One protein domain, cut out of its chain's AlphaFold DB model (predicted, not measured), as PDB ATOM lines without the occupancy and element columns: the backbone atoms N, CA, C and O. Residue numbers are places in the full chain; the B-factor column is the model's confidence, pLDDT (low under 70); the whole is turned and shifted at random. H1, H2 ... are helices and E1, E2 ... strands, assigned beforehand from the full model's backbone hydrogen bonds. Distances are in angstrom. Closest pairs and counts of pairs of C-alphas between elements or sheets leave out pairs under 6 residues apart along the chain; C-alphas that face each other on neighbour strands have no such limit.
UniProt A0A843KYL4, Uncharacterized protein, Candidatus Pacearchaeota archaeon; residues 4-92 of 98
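What this domain is: This is residues 4 to 92 of the 98 residues of an uncharacterized protein of Candidatus Pacearchaeota archaeon (UniProt A0A843KYL4). A small, strongly twisted sheet of three strands, E2, E1 and E3, makes a head with the short helix H2 near it, and two long helices, H1 and H3, run side by side away from it as a stalk. The printed part has 89 residues, with three named helices and three named strands in the order H1 E1 E2 H2 E3 H3, mixed in class. The sheet order is E2 E1 E3, antiparallel throughout. The whole is a loose rod of 52 by 24 by 17 A, with a radius of gyration of the C-alphas of 15.3 A.

Where its parts are: Find inner strand E1 at residues 27 to 33, 18.5 A long, from C-alpha 27 at (153.243, 160.923, 156.189). Edge strands E2 and E3 are residues 41 to 45 and 57 to 61; H2 is residues 49 to 53. H1, residues 4 to 23, runs 29.5 A from (138.025, 180.365, 142.808). H3, residues 68 to 92, runs 36.6 A to (153.217, 187.972, 142.266).

How they stand to each other: Look at hairpin E1 and E2 for N 43 and O 29, 2.8 A apart, and at E1 and E3 for N 30 and O 60, 2.8 A. E2, H2 and E3 form a split strand-helix-strand unit, with E1 between its strands and a right-handed crossover. H1 is on the sheet, while H3 only grazes it with residues 68 to 75. H1 and H3 touch, closest at the C-alphas of Ser 14 and Phe 80, 5.0 A, at a steep tilt of 39 degrees, opposite ways. H2 is only just not on the sheet, with 4 pairs of C-alphas within 10 A. Within hydrogen-bond range are 15 of 16 O i to N i+4 pairs in H1, 19 of 21 in H3 and 0 of 1 in H2, which has 1 of 2 O i to N i+3 pairs.

The domain as a whole: The C-alphas farthest apart, of Pro 36 and Lys 92, are 52.9 A apart. The printed part has no cut and no long link. Look for pLDDT under 70 at residues 53 to 56 and 91 to 92.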
ATOM      1  N   THR A   4     138.769 181.632 142.884       82.62
ATOM      2  CA  THR A   4     138.025 180.365 142.808       82.62
ATOM      3  C   THR A   4     138.807 179.230 142.142       82.62
ATOM      4  O   THR A   4     138.809 178.105 142.632       82.62
ATOM      5  N   ARG A   5     139.545 179.515 141.062       84.19
ATOM      6  CA  ARG A   5     140.358 178.509 140.361       84.19
ATOM      7  C   ARG A   5     141.581 178.093 141.180       84.19
ATOM      8  O   ARG A   5     141.993 176.945 141.096       84.19
ATOM      9  N   LYS A   6     142.136 178.994 142.003       82.75
ATOM     10  CA  LYS A   6     143.235 178.658 142.924       82.75
ATOM     11  C   LYS A   6     142.770 177.725 144.034       82.75
ATOM     12  O   LYS A   6     143.460 176.755 144.314       82.75
ATOM     13  N   LEU A   7     141.604 178.005 144.623       87.94
ATOM     14  CA  LEU A   7     141.007 177.143 145.645       87.94
ATOM     15  C   LEU A   7     140.705 175.750 145.090       87.94
ATOM     16  O   LEU A   7     141.040 174.765 145.734       87.94
ATOM     17  N   LEU A   8     140.157 175.666 143.872       90.75
ATOM     18  CA  LEU A   8     139.927 174.384 143.200       90.75
ATOM     19  C   LEU A   8     141.223 173.595 142.999       90.75
ATOM     20  O   LEU A   8     141.289 172.428 143.367       90.75
ATOM     21  N   VAL A   9     142.271 174.226 142.460       90.06
ATOM     22  CA  VAL A   9     143.559 173.549 142.235       90.06
ATOM     23  C   VAL A   9     144.199 173.124 143.559       90.06
ATOM     24  O   VAL A   9     144.666 171.994 143.666       90.06
ATOM     25  N   ALA A  10     144.186 173.982 144.582       91.12
ATOM     26  CA  ALA A  10     144.695 173.636 145.907       91.12
ATOM     27  C   ALA A  10     143.909 172.479 146.544       91.12
ATOM     28  O   ALA A  10     144.510 171.588 147.139       91.12
ATOM     29  N   GLY A  11     142.583 172.463 146.374       91.12
ATOM     30  CA  GLY A  11     141.719 171.375 146.822       91.12
ATOM     31  C   GLY A  11     142.057 170.051 146.138       91.12
ATOM     32  O   GLY A  11     142.218 169.045 146.818       91.12
ATOM     33  N   ILE A  12     142.254 170.059 144.815       93.69
ATOM     34  CA  ILE A  12     142.658 168.866 144.055       93.69
ATOM     35  C   ILE A  12     144.027 168.355 144.521       93.69
ATOM     36  O   ILE A  12     144.185 167.157 144.723       93.69
ATOM     37  N   ILE A  13     145.005 169.244 144.727       92.88
ATOM     38  CA  ILE A  13     146.347 168.865 145.205       92.88
ATOM     39  C   ILE A  13     146.272 168.238 146.601       92.88
ATOM     40  O   ILE A  13     146.883 167.200 146.842       92.88
ATOM     41  N   SER A  14     145.512 168.853 147.507       94.00
ATOM     42  CA  SER A  14     145.302 168.348 148.867       94.00
ATOM     43  C   SER A  14     144.615 166.981 148.867       94.00
ATOM     44  O   SER A  14     145.097 166.047 149.507       94.00
ATOM     45  N   LEU A  15     143.547 166.823 148.079       93.31
ATOM     46  CA  LEU A  15     142.833 165.557 147.953       93.31
ATOM     47  C   LEU A  15     143.727 164.468 147.352       93.31
ATOM     48  O   LEU A  15     143.751 163.352 147.860       93.31
ATOM     49  N   ALA A  16     144.493 164.789 146.308       93.19
ATOM     50  CA  ALA A  16     145.434 163.854 145.705       93.19
ATOM     51  C   ALA A  16     146.491 163.407 146.723       93.19
ATOM     52  O   ALA A  16     146.703 162.209 146.885       93.19
ATOM     53  N   TYR A  17     147.104 164.345 147.454       93.00
ATOM     54  CA  TYR A  17     148.068 164.030 148.512       93.00
ATOM     55  C   TYR A  17     147.465 163.097 149.568       93.00
ATOM     56  O   TYR A  17     148.081 162.096 149.928       93.00
ATOM     57  N   TYR A  18     146.240 163.384 150.016       92.06
ATOM     58  CA  TYR A  18     145.534 162.523 150.957       92.06
ATOM     59  C   TYR A  18     145.318 161.114 150.394       92.06
ATOM     60  O   TYR A  18     145.672 160.138 151.049       92.06
ATOM     61  N   VAL A  19     144.820 160.982 149.162       92.31
ATOM     62  CA  VAL A  19     144.619 159.669 148.526       92.31
ATOM     63  C   VAL A  19     145.940 158.903 148.428       92.31
ATOM     64  O   VAL A  19     145.995 157.743 148.820       92.31
ATOM     65  N   PHE A  20     147.028 159.548 147.999       92.12
ATOM     66  CA  PHE A  20     148.346 158.910 147.971       92.12
ATOM     67  C   PHE A  20     148.824 158.498 149.365       92.12
ATOM     68  O   PHE A  20     149.417 157.432 149.505       92.12
ATOM     69  N   SER A  21     148.522 159.278 150.405       90.62
ATOM     70  CA  SER A  21     148.904 158.958 151.786       90.62
ATOM     71  C   SER A  21     148.206 157.726 152.369       90.62
ATOM     72  O   SER A  21     148.692 157.149 153.342       90.62
ATOM     73  N   LEU A  22     147.090 157.295 151.773       89.81
ATOM     74  CA  LEU A  22     146.428 156.044 152.142       89.81
ATOM     75  C   LEU A  22     147.204 154.820 151.641       89.81
ATOM     76  O   LEU A  22     147.185 153.784 152.296       89.81
ATOM     77  N   PHE A  23     147.907 154.933 150.513       89.44
ATOM     78  CA  PHE A  23     148.595 153.799 149.886       89.44
ATOM     79  C   PHE A  23     150.116 153.839 150.054       89.44
ATOM     80  O   PHE A  23     150.764 152.797 150.042       89.44
ATOM     81  N   LEU A  24     150.695 155.031 150.209       89.56
ATOM     82  CA  LEU A  24     152.135 155.251 150.274       89.56
ATOM     83  C   LEU A  24     152.554 155.762 151.654       89.56
ATOM     84  O   LEU A  24     151.884 156.599 152.262       89.56
ATOM     85  N   ASN A  25     153.720 155.307 152.116       88.56
ATOM     86  CA  ASN A  25     154.371 155.809 153.325       88.56
ATOM     87  C   ASN A  25     154.981 157.190 153.055       88.56
ATOM     88  O   ASN A  25     156.178 157.307 152.809       88.56
ATOM     89  N   ILE A  26     154.151 158.232 153.068       89.81
ATOM     90  CA  ILE A  26     154.582 159.621 152.834       89.81
ATOM     91  C   ILE A  26     154.360 160.529 154.042       89.81
ATOM     92  O   ILE A  26     154.917 161.622 154.096       89.81
ATOM     93  N   VAL A  27     153.557 160.099 155.021       89.81
ATOM     94  CA  VAL A  27     153.243 160.923 156.189       89.81
ATOM     95  C   VAL A  27     154.355 160.750 157.217       89.81
ATOM     96  O   VAL A  27     154.584 159.623 157.658       89.81
ATOM     97  N   PRO A  28     155.044 161.826 157.626       90.88
ATOM     98  CA  PRO A  28     156.072 161.723 158.645       90.88
ATOM     99  C   PRO A  28     155.438 161.273 159.959       90.88
ATOM    100  O   PRO A  28     154.421 161.813 160.403       90.88
ATOM    101  N   CYS A  29     156.041 160.278 160.589       90.31
ATOM    102  CA  CYS A  29     155.579 159.743 161.856       90.31
ATOM    103  C   CYS A  29     156.766 159.348 162.729       90.31
ATOM    104  O   CYS A  29     157.840 159.015 162.233       90.31
ATOM    105  N   GLN A  30     156.558 159.369 164.036       90.62
ATOM    106  CA  GLN A  30     157.439 158.728 164.991       90.62
ATOM    107  C   GLN A  30     156.837 157.388 165.382       90.62
ATOM    108  O   GLN A  30     155.658 157.309 165.733       90.62
ATOM    109  N   ILE A  31     157.637 156.336 165.302       87.00
ATOM    110  CA  ILE A  31     157.222 154.978 165.637       87.00
ATOM    111  C   ILE A  31     158.043 154.543 166.843       87.00
ATOM    112  O   ILE A  31     159.254 154.765 166.878       87.00
ATOM    113  N   SER A  32     157.384 153.921 167.818       83.00
ATOM    114  CA  SER A  32     158.068 153.259 168.922       83.00
ATOM    115  C   SER A  32     157.514 151.858 169.181       83.00
ATOM    116  O   SER A  32     156.290 151.670 169.153       83.00
ATOM    117  N   PRO A  33     158.382 150.880 169.511       78.44
ATOM    118  CA  PRO A  33     157.942 149.641 170.136       78.44
ATOM    119  C   PRO A  33     157.208 149.923 171.453       78.44
ATOM    120  O   PRO A  33     157.549 150.857 172.183       78.44
ATOM    121  N   ASN A  34     156.193 149.110 171.748       74.25
ATOM    122  CA  ASN A  34     155.437 149.166 172.997       74.25
ATOM    123  C   ASN A  34     156.227 148.478 174.127       74.25
ATOM    124  O   ASN A  34     155.916 147.359 174.529       74.25
ATOM    125  N   VAL A  35     157.304 149.125 174.577       78.19
ATOM    126  CA  VAL A  35     158.214 148.653 175.634       78.19
ATOM    127  C   VAL A  35     158.405 149.743 176.697       78.19
ATOM    128  O   VAL A  35     158.300 150.927 176.370       78.19
ATOM    129  N   PRO A  36     158.690 149.392 177.967       71.25
ATOM    130  CA  PRO A  36     159.044 150.380 178.981       71.25
ATOM    131  C   PRO A  36     160.322 151.122 178.553       71.25
ATOM    132  O   PRO A  36     161.355 150.499 178.326       71.25
ATOM    133  N   ASN A  37     160.229 152.452 178.445       76.38
ATOM    134  CA  ASN A  37     161.197 153.369 177.816       76.38
ATOM    135  C   ASN A  37     161.228 153.336 176.265       76.38
ATOM    136  O   ASN A  37     162.235 152.956 175.661       76.38
ATOM    137  N   PRO A  38     160.125 153.747 175.611       77.94
ATOM    138  CA  PRO A  38     160.028 153.806 174.156       77.94
ATOM    139  C   PRO A  38     161.027 154.803 173.544       77.94
ATOM    140  O   PRO A  38     161.050 155.977 173.915       77.94
ATOM    141  N   GLN A  39     161.819 154.359 172.565       83.75
ATOM    142  CA  GLN A  39     162.617 155.253 171.722       83.75
ATOM    143  C   GLN A  39     161.835 155.589 170.452       83.75
ATOM    144  O   GLN A  39     161.558 154.719 169.627       83.75
ATOM    145  N   TYR A  40     161.491 156.864 170.292       83.88
ATOM    146  CA  TYR A  40     160.768 157.358 169.125       83.88
ATOM    147  C   TYR A  40     161.719 157.591 167.956       83.88
ATOM    148  O   TYR A  40     162.559 158.491 167.990       83.88
ATOM    149  N   LEU A  41     161.555 156.797 166.901       87.25
ATOM    150  CA  LEU A  41     162.311 156.936 165.661       87.25
ATOM    151  C   LEU A  41     161.439 157.583 164.592       87.25
ATOM    152  O   LEU A  41     160.284 157.197 164.403       87.25
ATOM    153  N   TRP A  42     161.997 158.562 163.884       90.12
ATOM    154  CA  TRP A  42     161.332 159.179 162.743       90.12
ATOM    155  C   TRP A  42     161.331 158.235 161.542       90.12
ATOM    156  O   TRP A  42     162.353 157.653 161.185       90.12
ATOM    157  N   GLY A  43     160.179 158.136 160.898       89.44
ATOM    158  CA  GLY A  43     159.979 157.395 159.665       89.44
ATOM    159  C   GLY A  43     158.781 157.937 158.899       89.44
ATOM    160  O   GLY A  43     158.319 159.059 159.129       89.44
ATOM    161  N   PHE A  44     158.265 157.115 157.990       89.88
ATOM    162  CA  PHE A  44     157.081 157.435 157.208       89.88
ATOM    163  C   PHE A  44     156.007 156.369 157.401       89.88
ATOM    164  O   PHE A  44     156.296 155.174 157.408       89.88
ATOM    165  N   CYS A  45     154.765 156.820 157.539       87.88
ATOM    166  CA  CYS A  45     153.590 155.995 157.762       87.88
ATOM    167  C   CYS A  45     152.541 156.246 156.676       87.88
ATOM    168  O   CYS A  45     152.478 157.323 156.075       87.88
ATOM    169  N   THR A  46     151.672 155.261 156.478       90.44
ATOM    170  CA  THR A  46     150.401 155.418 155.772       90.44
ATOM    171  C   THR A  46     149.324 155.966 156.707       90.44
ATOM    172  O   THR A  46     149.322 155.676 157.906       90.44
ATOM    173  N   LEU A  47     148.347 156.678 156.147       88.19
ATOM    174  CA  LEU A  47     147.107 157.068 156.832       88.19
ATOM    175  C   LEU A  47     145.987 156.018 156.697       88.19
ATOM    176  O   LEU A  47     144.833 156.301 157.007       88.19
ATOM    177  N   ASN A  48     146.310 154.801 156.247       88.19
ATOM    178  CA  ASN A  48     145.340 153.716 156.113       88.19
ATOM    179  C   ASN A  48     144.843 153.224 157.493       88.19
ATOM    180  O   ASN A  48     145.668 152.734 158.279       88.19
ATOM    181  N   PRO A  49     143.526 153.281 157.781       80.62
ATOM    182  CA  PRO A  49     142.958 152.806 159.043       80.62
ATOM    183  C   PRO A  49     143.196 151.312 159.305       80.62
ATOM    184  O   PRO A  49     143.439 150.941 160.454       80.62
ATOM    185  N   ASP A  50     143.235 150.472 158.268       79.25
ATOM    186  CA  ASP A  50     143.429 149.022 158.427       79.25
ATOM    187  C   ASP A  50     144.848 148.702 158.927       79.25
ATOM    188  O   ASP A  50     145.060 147.854 159.795       79.25
ATOM    189  N   SER A  51     145.839 149.457 158.445       71.88
ATOM    190  CA  SER A  51     147.247 149.322 158.851       71.88
ATOM    191  C   SER A  51     147.542 149.862 160.257       71.88
ATOM    192  O   SER A  51     148.583 149.562 160.854       71.88
ATOM    193  N   TYR A  52     146.657 150.715 160.782       70.12
ATOM    194  CA  TYR A  52     146.849 151.386 162.062       70.12
ATOM    195  C   TYR A  52     146.603 150.420 163.230       70.12
ATOM    196  O   TYR A  52     147.433 150.327 164.135       70.12
ATOM    197  N   ILE A  53     145.527 149.632 163.155       64.75
ATOM    198  CA  ILE A  53     145.058 148.754 164.240       64.75
ATOM    199  C   ILE A  53     145.985 147.544 164.449       64.75
ATOM    200  O   ILE A  53     146.168 147.086 165.573       64.75
ATOM    201  N   SER A  54     146.630 147.052 163.389       60.31
ATOM    202  CA  SER A  54     147.375 145.784 163.423       60.31
ATOM    203  C   SER A  54     148.726 145.839 164.150       60.31
ATOM    204  O   SER A  54     149.339 144.795 164.361       60.31
ATOM    205  N   SER A  55     149.265 147.025 164.447       63.97
ATOM    206  CA  SER A  55     150.728 147.152 164.484       63.97
ATOM    207  C   SER A  55     151.409 146.994 165.851       63.97
ATOM    208  O   SER A  55     152.625 146.853 165.874       63.97
ATOM    209  N   GLY A  56     150.697 146.962 166.986       68.81
ATOM    210  CA  GLY A  56     151.319 146.768 168.317       68.81
ATOM    211  C   GLY A  56     152.412 147.792 168.692       68.81
ATOM    212  O   GLY A  56     153.055 147.666 169.732       68.81
ATOM    213  N   VAL A  57     152.619 148.807 167.850       76.38
ATOM    214  CA  VAL A  57     153.568 149.910 167.989       76.38
ATOM    215  C   VAL A  57     152.796 151.202 168.182       76.38
ATOM    216  O   VAL A  57     151.748 151.420 167.569       76.38
ATOM    217  N   GLN A  58     153.334 152.083 169.017       80.69
ATOM    218  CA  GLN A  58     152.776 153.413 169.187       80.69
ATOM    219  C   GLN A  58     153.258 154.295 168.034       80.69
ATOM    220  O   GLN A  58     154.460 154.406 167.784       80.69
ATOM    221  N   LYS A  59     152.314 154.904 167.311       86.12
ATOM    222  CA  LYS A  59     152.587 155.818 166.196       86.12
ATOM    223  C   LYS A  59     152.172 157.232 166.588       86.12
ATOM    224  O   LYS A  59     151.054 157.443 167.051       86.12
ATOM    225  N   ILE A  60     153.063 158.194 166.374       88.62
ATOM    226  CA  ILE A  60     152.799 159.624 166.529       88.62
ATOM    227  C   ILE A  60     152.973 160.278 165.162       88.62
ATOM    228  O   ILE A  60     154.084 160.462 164.669       88.62
ATOM    229  N   PHE A  61     151.868 160.629 164.523       88.75
ATOM    230  CA  PHE A  61     151.854 161.342 163.257       88.75
ATOM    231  C   PHE A  61     152.336 162.780 163.448       88.75
ATOM    232  O   PHE A  61     151.987 163.451 164.425       88.75
ATOM    233  N   PHE A  62     153.163 163.238 162.506       88.12
ATOM    234  CA  PHE A  62     153.765 164.571 162.489       88.12
ATOM    235  C   PHE A  62     154.539 164.945 163.773       88.12
ATOM    236  O   PHE A  62     154.885 166.107 163.960       88.12
ATOM    237  N   GLY A  63     154.834 163.975 164.647       85.06
ATOM    238  CA  GLY A  63     155.515 164.182 165.927       85.06
ATOM    239  C   GLY A  63     154.647 164.759 167.050       85.06
ATOM    240  O   GLY A  63     155.189 165.094 168.097       85.06
ATOM    241  N   PHE A  64     153.324 164.882 166.869       84.31
ATOM    242  CA  PHE A  64     152.456 165.445 167.915       84.31
ATOM    243  C   PHE A  64     151.092 164.775 168.115       84.31
ATOM    244  O   PHE A  64     150.522 164.943 169.190       84.31
ATOM    245  N   SER A  65     150.546 164.025 167.146       87.44
ATOM    246  CA  SER A  65     149.242 163.367 167.329       87.44
ATOM    247  C   SER A  65     149.318 161.855 167.177       87.44
ATOM    248  O   SER A  65     149.845 161.338 166.199       87.44
ATOM    249  N   SER A  66     148.736 161.135 168.131       85.56
ATOM    250  CA  SER A  66     148.510 159.690 168.044       85.56
ATOM    251  C   SER A  66     147.177 159.335 167.380       85.56
ATOM    252  O   SER A  66     146.935 158.173 167.077       85.56
ATOM    253  N   ARG A  67     146.289 160.309 167.139       87.69
ATOM    254  CA  ARG A  67     144.974 160.057 166.543       87.69
ATOM    255  C   ARG A  67     145.060 160.116 165.026       87.69
ATOM    256  O   ARG A  67     145.462 161.127 164.452       87.69
ATOM    257  N   LEU A  68     144.588 159.054 164.375       86.31
ATOM    258  CA  LEU A  68     144.537 158.983 162.915       86.31
ATOM    259  C   LEU A  68     143.689 160.120 162.320       86.31
ATOM    260  O   LEU A  68     144.083 160.710 161.323       86.31
ATOM    261  N   THR A  69     142.572 160.479 162.959       87.94
ATOM    262  CA  THR A  69     141.691 161.579 162.527       87.94
ATOM    263  C   THR A  69     142.383 162.935 162.507       87.94
ATOM    264  O   THR A  69     142.156 163.736 161.606       87.94
ATOM    265  N   ASP A  70     143.241 163.213 163.484       89.50
ATOM    266  CA  ASP A  70     143.954 164.487 163.518       89.50
ATOM    267  C   ASP A  70     144.998 164.500 162.398       89.50
ATOM    268  O   ASP A  70     145.127 165.477 161.659       89.50
ATOM    269  N   ALA A  71     145.691 163.371 162.215       89.44
ATOM    270  CA  ALA A  71     146.680 163.177 161.166       89.44
ATOM    271  C   ALA A  71     146.089 163.330 159.753       89.44
ATOM    272  O   ALA A  71     146.724 163.950 158.897       89.44
ATOM    273  N   THR A  72     144.871 162.834 159.506       89.69
ATOM    274  CA  THR A  72     144.185 163.020 158.217       89.69
ATOM    275  C   THR A  72     143.812 164.479 157.968       89.69
ATOM    276  O   THR A  72     144.015 164.975 156.859       89.69
ATOM    277  N   ILE A  73     143.346 165.203 158.990       91.56
ATOM    278  CA  ILE A  73     143.055 166.641 158.877       91.56
ATOM    279  C   ILE A  73     144.331 167.414 158.524       91.56
ATOM    280  O   ILE A  73     144.322 168.227 157.602       91.56
ATOM    281  N   ILE A  74     145.447 167.133 159.199       90.38
ATOM    282  CA  ILE A  74     146.736 167.788 158.925       90.38
ATOM    283  C   ILE A  74     147.200 167.489 157.498       90.38
ATOM    284  O   ILE A  74     147.598 168.405 156.773       90.38
ATOM    285  N   ALA A  75     147.093 166.230 157.071       89.75
ATOM    286  CA  ALA A  75     147.434 165.804 155.720       89.75
ATOM    287  C   ALA A  75     146.565 166.462 154.637       89.75
ATOM    288  O   ALA A  75     147.019 166.565 153.507       89.75
ATOM    289  N   LEU A  76     145.365 166.955 154.952       90.62
ATOM    290  CA  LEU A  76     144.554 167.748 154.024       90.62
ATOM    291  C   LEU A  76     144.898 169.244 154.092       90.62
ATOM    292  O   LEU A  76     145.082 169.896 153.060       90.62
ATOM    293  N   VAL A  77     145.014 169.806 155.294       93.12
ATOM    294  CA  VAL A  77     145.163 171.254 155.507       93.12
ATOM    295  C   VAL A  77     146.544 171.758 155.087       93.12
ATOM    296  O   VAL A  77     146.642 172.772 154.397       93.12
ATOM    297  N   VAL A  78     147.617 171.056 155.457       91.19
ATOM    298  CA  VAL A  78     148.993 171.486 155.166       91.19
ATOM    299  C   VAL A  78     149.259 171.619 153.660       91.19
ATOM    300  O   VAL A  78     149.655 172.709 153.233       91.19
ATOM    301  N   PRO A  79     149.017 170.597 152.811       90.56
ATOM    302  CA  PRO A  79     149.237 170.738 151.373       90.56
ATOM    303  C   PRO A  79     148.278 171.742 150.734       90.56
ATOM    304  O   PRO A  79     148.666 172.413 149.782       90.56
ATOM    305  N   PHE A  80     147.061 171.906 151.265       91.50
ATOM    306  CA  PHE A  80     146.127 172.925 150.787       91.50
ATOM    307  C   PHE A  80     146.681 174.341 151.000       91.50
ATOM    308  O   PHE A  80     146.746 175.136 150.059       91.50
ATOM    309  N   VAL A  81     147.141 174.648 152.216       93.06
ATOM    310  CA  VAL A  81     147.739 175.948 152.552       93.06
ATOM    311  C   VAL A  81     149.023 176.176 151.753       93.06
ATOM    312  O   VAL A  81     149.191 177.245 151.164       93.06
ATOM    313  N   LEU A  82     149.899 175.170 151.657       91.62
ATOM    314  CA  LEU A  82     151.119 175.251 150.848       91.62
ATOM    315  C   LEU A  82     150.802 175.510 149.371       91.62
ATOM    316  O   LEU A  82     151.404 176.397 148.767       91.62
ATOM    317  N   ALA A  83     149.825 174.810 148.793       90.44
ATOM    318  CA  ALA A  83     149.410 175.021 147.411       90.44
ATOM    319  C   ALA A  83     148.880 176.446 147.192       90.44
ATOM    320  O   ALA A  83     149.261 177.098 146.219       90.44
ATOM    321  N   ILE A  84     148.065 176.978 148.110       89.94
ATOM    322  CA  ILE A  84     147.583 178.366 148.034       89.94
ATOM    323  C   ILE A  84     148.741 179.360 148.111       89.94
ATOM    324  O   ILE A  84     148.772 180.309 147.318       89.94
ATOM    325  N   LEU A  85     149.687 179.164 149.031       89.88
ATOM    326  CA  LEU A  85     150.856 180.032 149.179       89.88
ATOM    327  C   LEU A  85     151.706 180.024 147.906       89.88
ATOM    328  O   LEU A  85     151.979 181.085 147.344       89.88
ATOM    329  N   VAL A  86     152.044 178.841 147.390       88.88
ATOM    330  CA  VAL A  86     152.837 178.667 146.165       88.88
ATOM    331  C   VAL A  86     152.136 179.301 144.959       88.88
ATOM    332  O   VAL A  86     152.746 180.091 144.234       88.88
ATOM    333  N   LEU A  87     150.841 179.030 144.765       86.25
ATOM    334  CA  LEU A  87     150.042 179.621 143.684       86.25
ATOM    335  C   LEU A  87     149.901 181.143 143.833       86.25
ATOM    336  O   LEU A  87     149.784 181.861 142.840       86.25
ATOM    337  N   SER A  88     149.907 181.665 145.058       83.88
ATOM    338  CA  SER A  88     149.839 183.107 145.315       83.88
ATOM    339  C   SER A  88     151.172 183.807 145.052       83.88
ATOM    340  O   SER A  88     151.176 184.883 144.451       83.88
ATOM    341  N   LEU A  89     152.297 183.183 145.410       84.88
ATOM    342  CA  LEU A  89     153.642 183.700 145.143       84.88
ATOM    343  C   LEU A  89     154.002 183.653 143.652       84.88
ATOM    344  O   LEU A  89     154.507 184.641 143.119       84.88
ATOM    345  N   LYS A  90     153.679 182.557 142.951       73.19
ATOM    346  CA  LYS A  90     153.885 182.427 141.494       73.19
ATOM    347  C   LYS A  90     153.181 183.542 140.706       73.19
ATOM    348  O   LYS A  90     153.741 184.039 139.734       73.19
ATOM    349  N   LEU A  91     152.001 183.995 141.147       61.94
ATOM    350  CA  LEU A  91     151.299 185.118 140.509       61.94
ATOM    351  C   LEU A  91     151.917 186.492 140.798       61.94
ATOM    352  O   LEU A  91     151.838 187.368 139.941       61.94
ATOM    353  N   LYS A  92     152.516 186.708 141.978       59.31
ATOM    354  CA  LYS A  92     153.217 187.972 142.266       59.31
ATOM    355  C   LYS A  92     154.445 188.163 141.375       59.31
ATOM    356  O   LYS A  92     154.752 189.304 141.055       59.31
TER     357      LYS A  92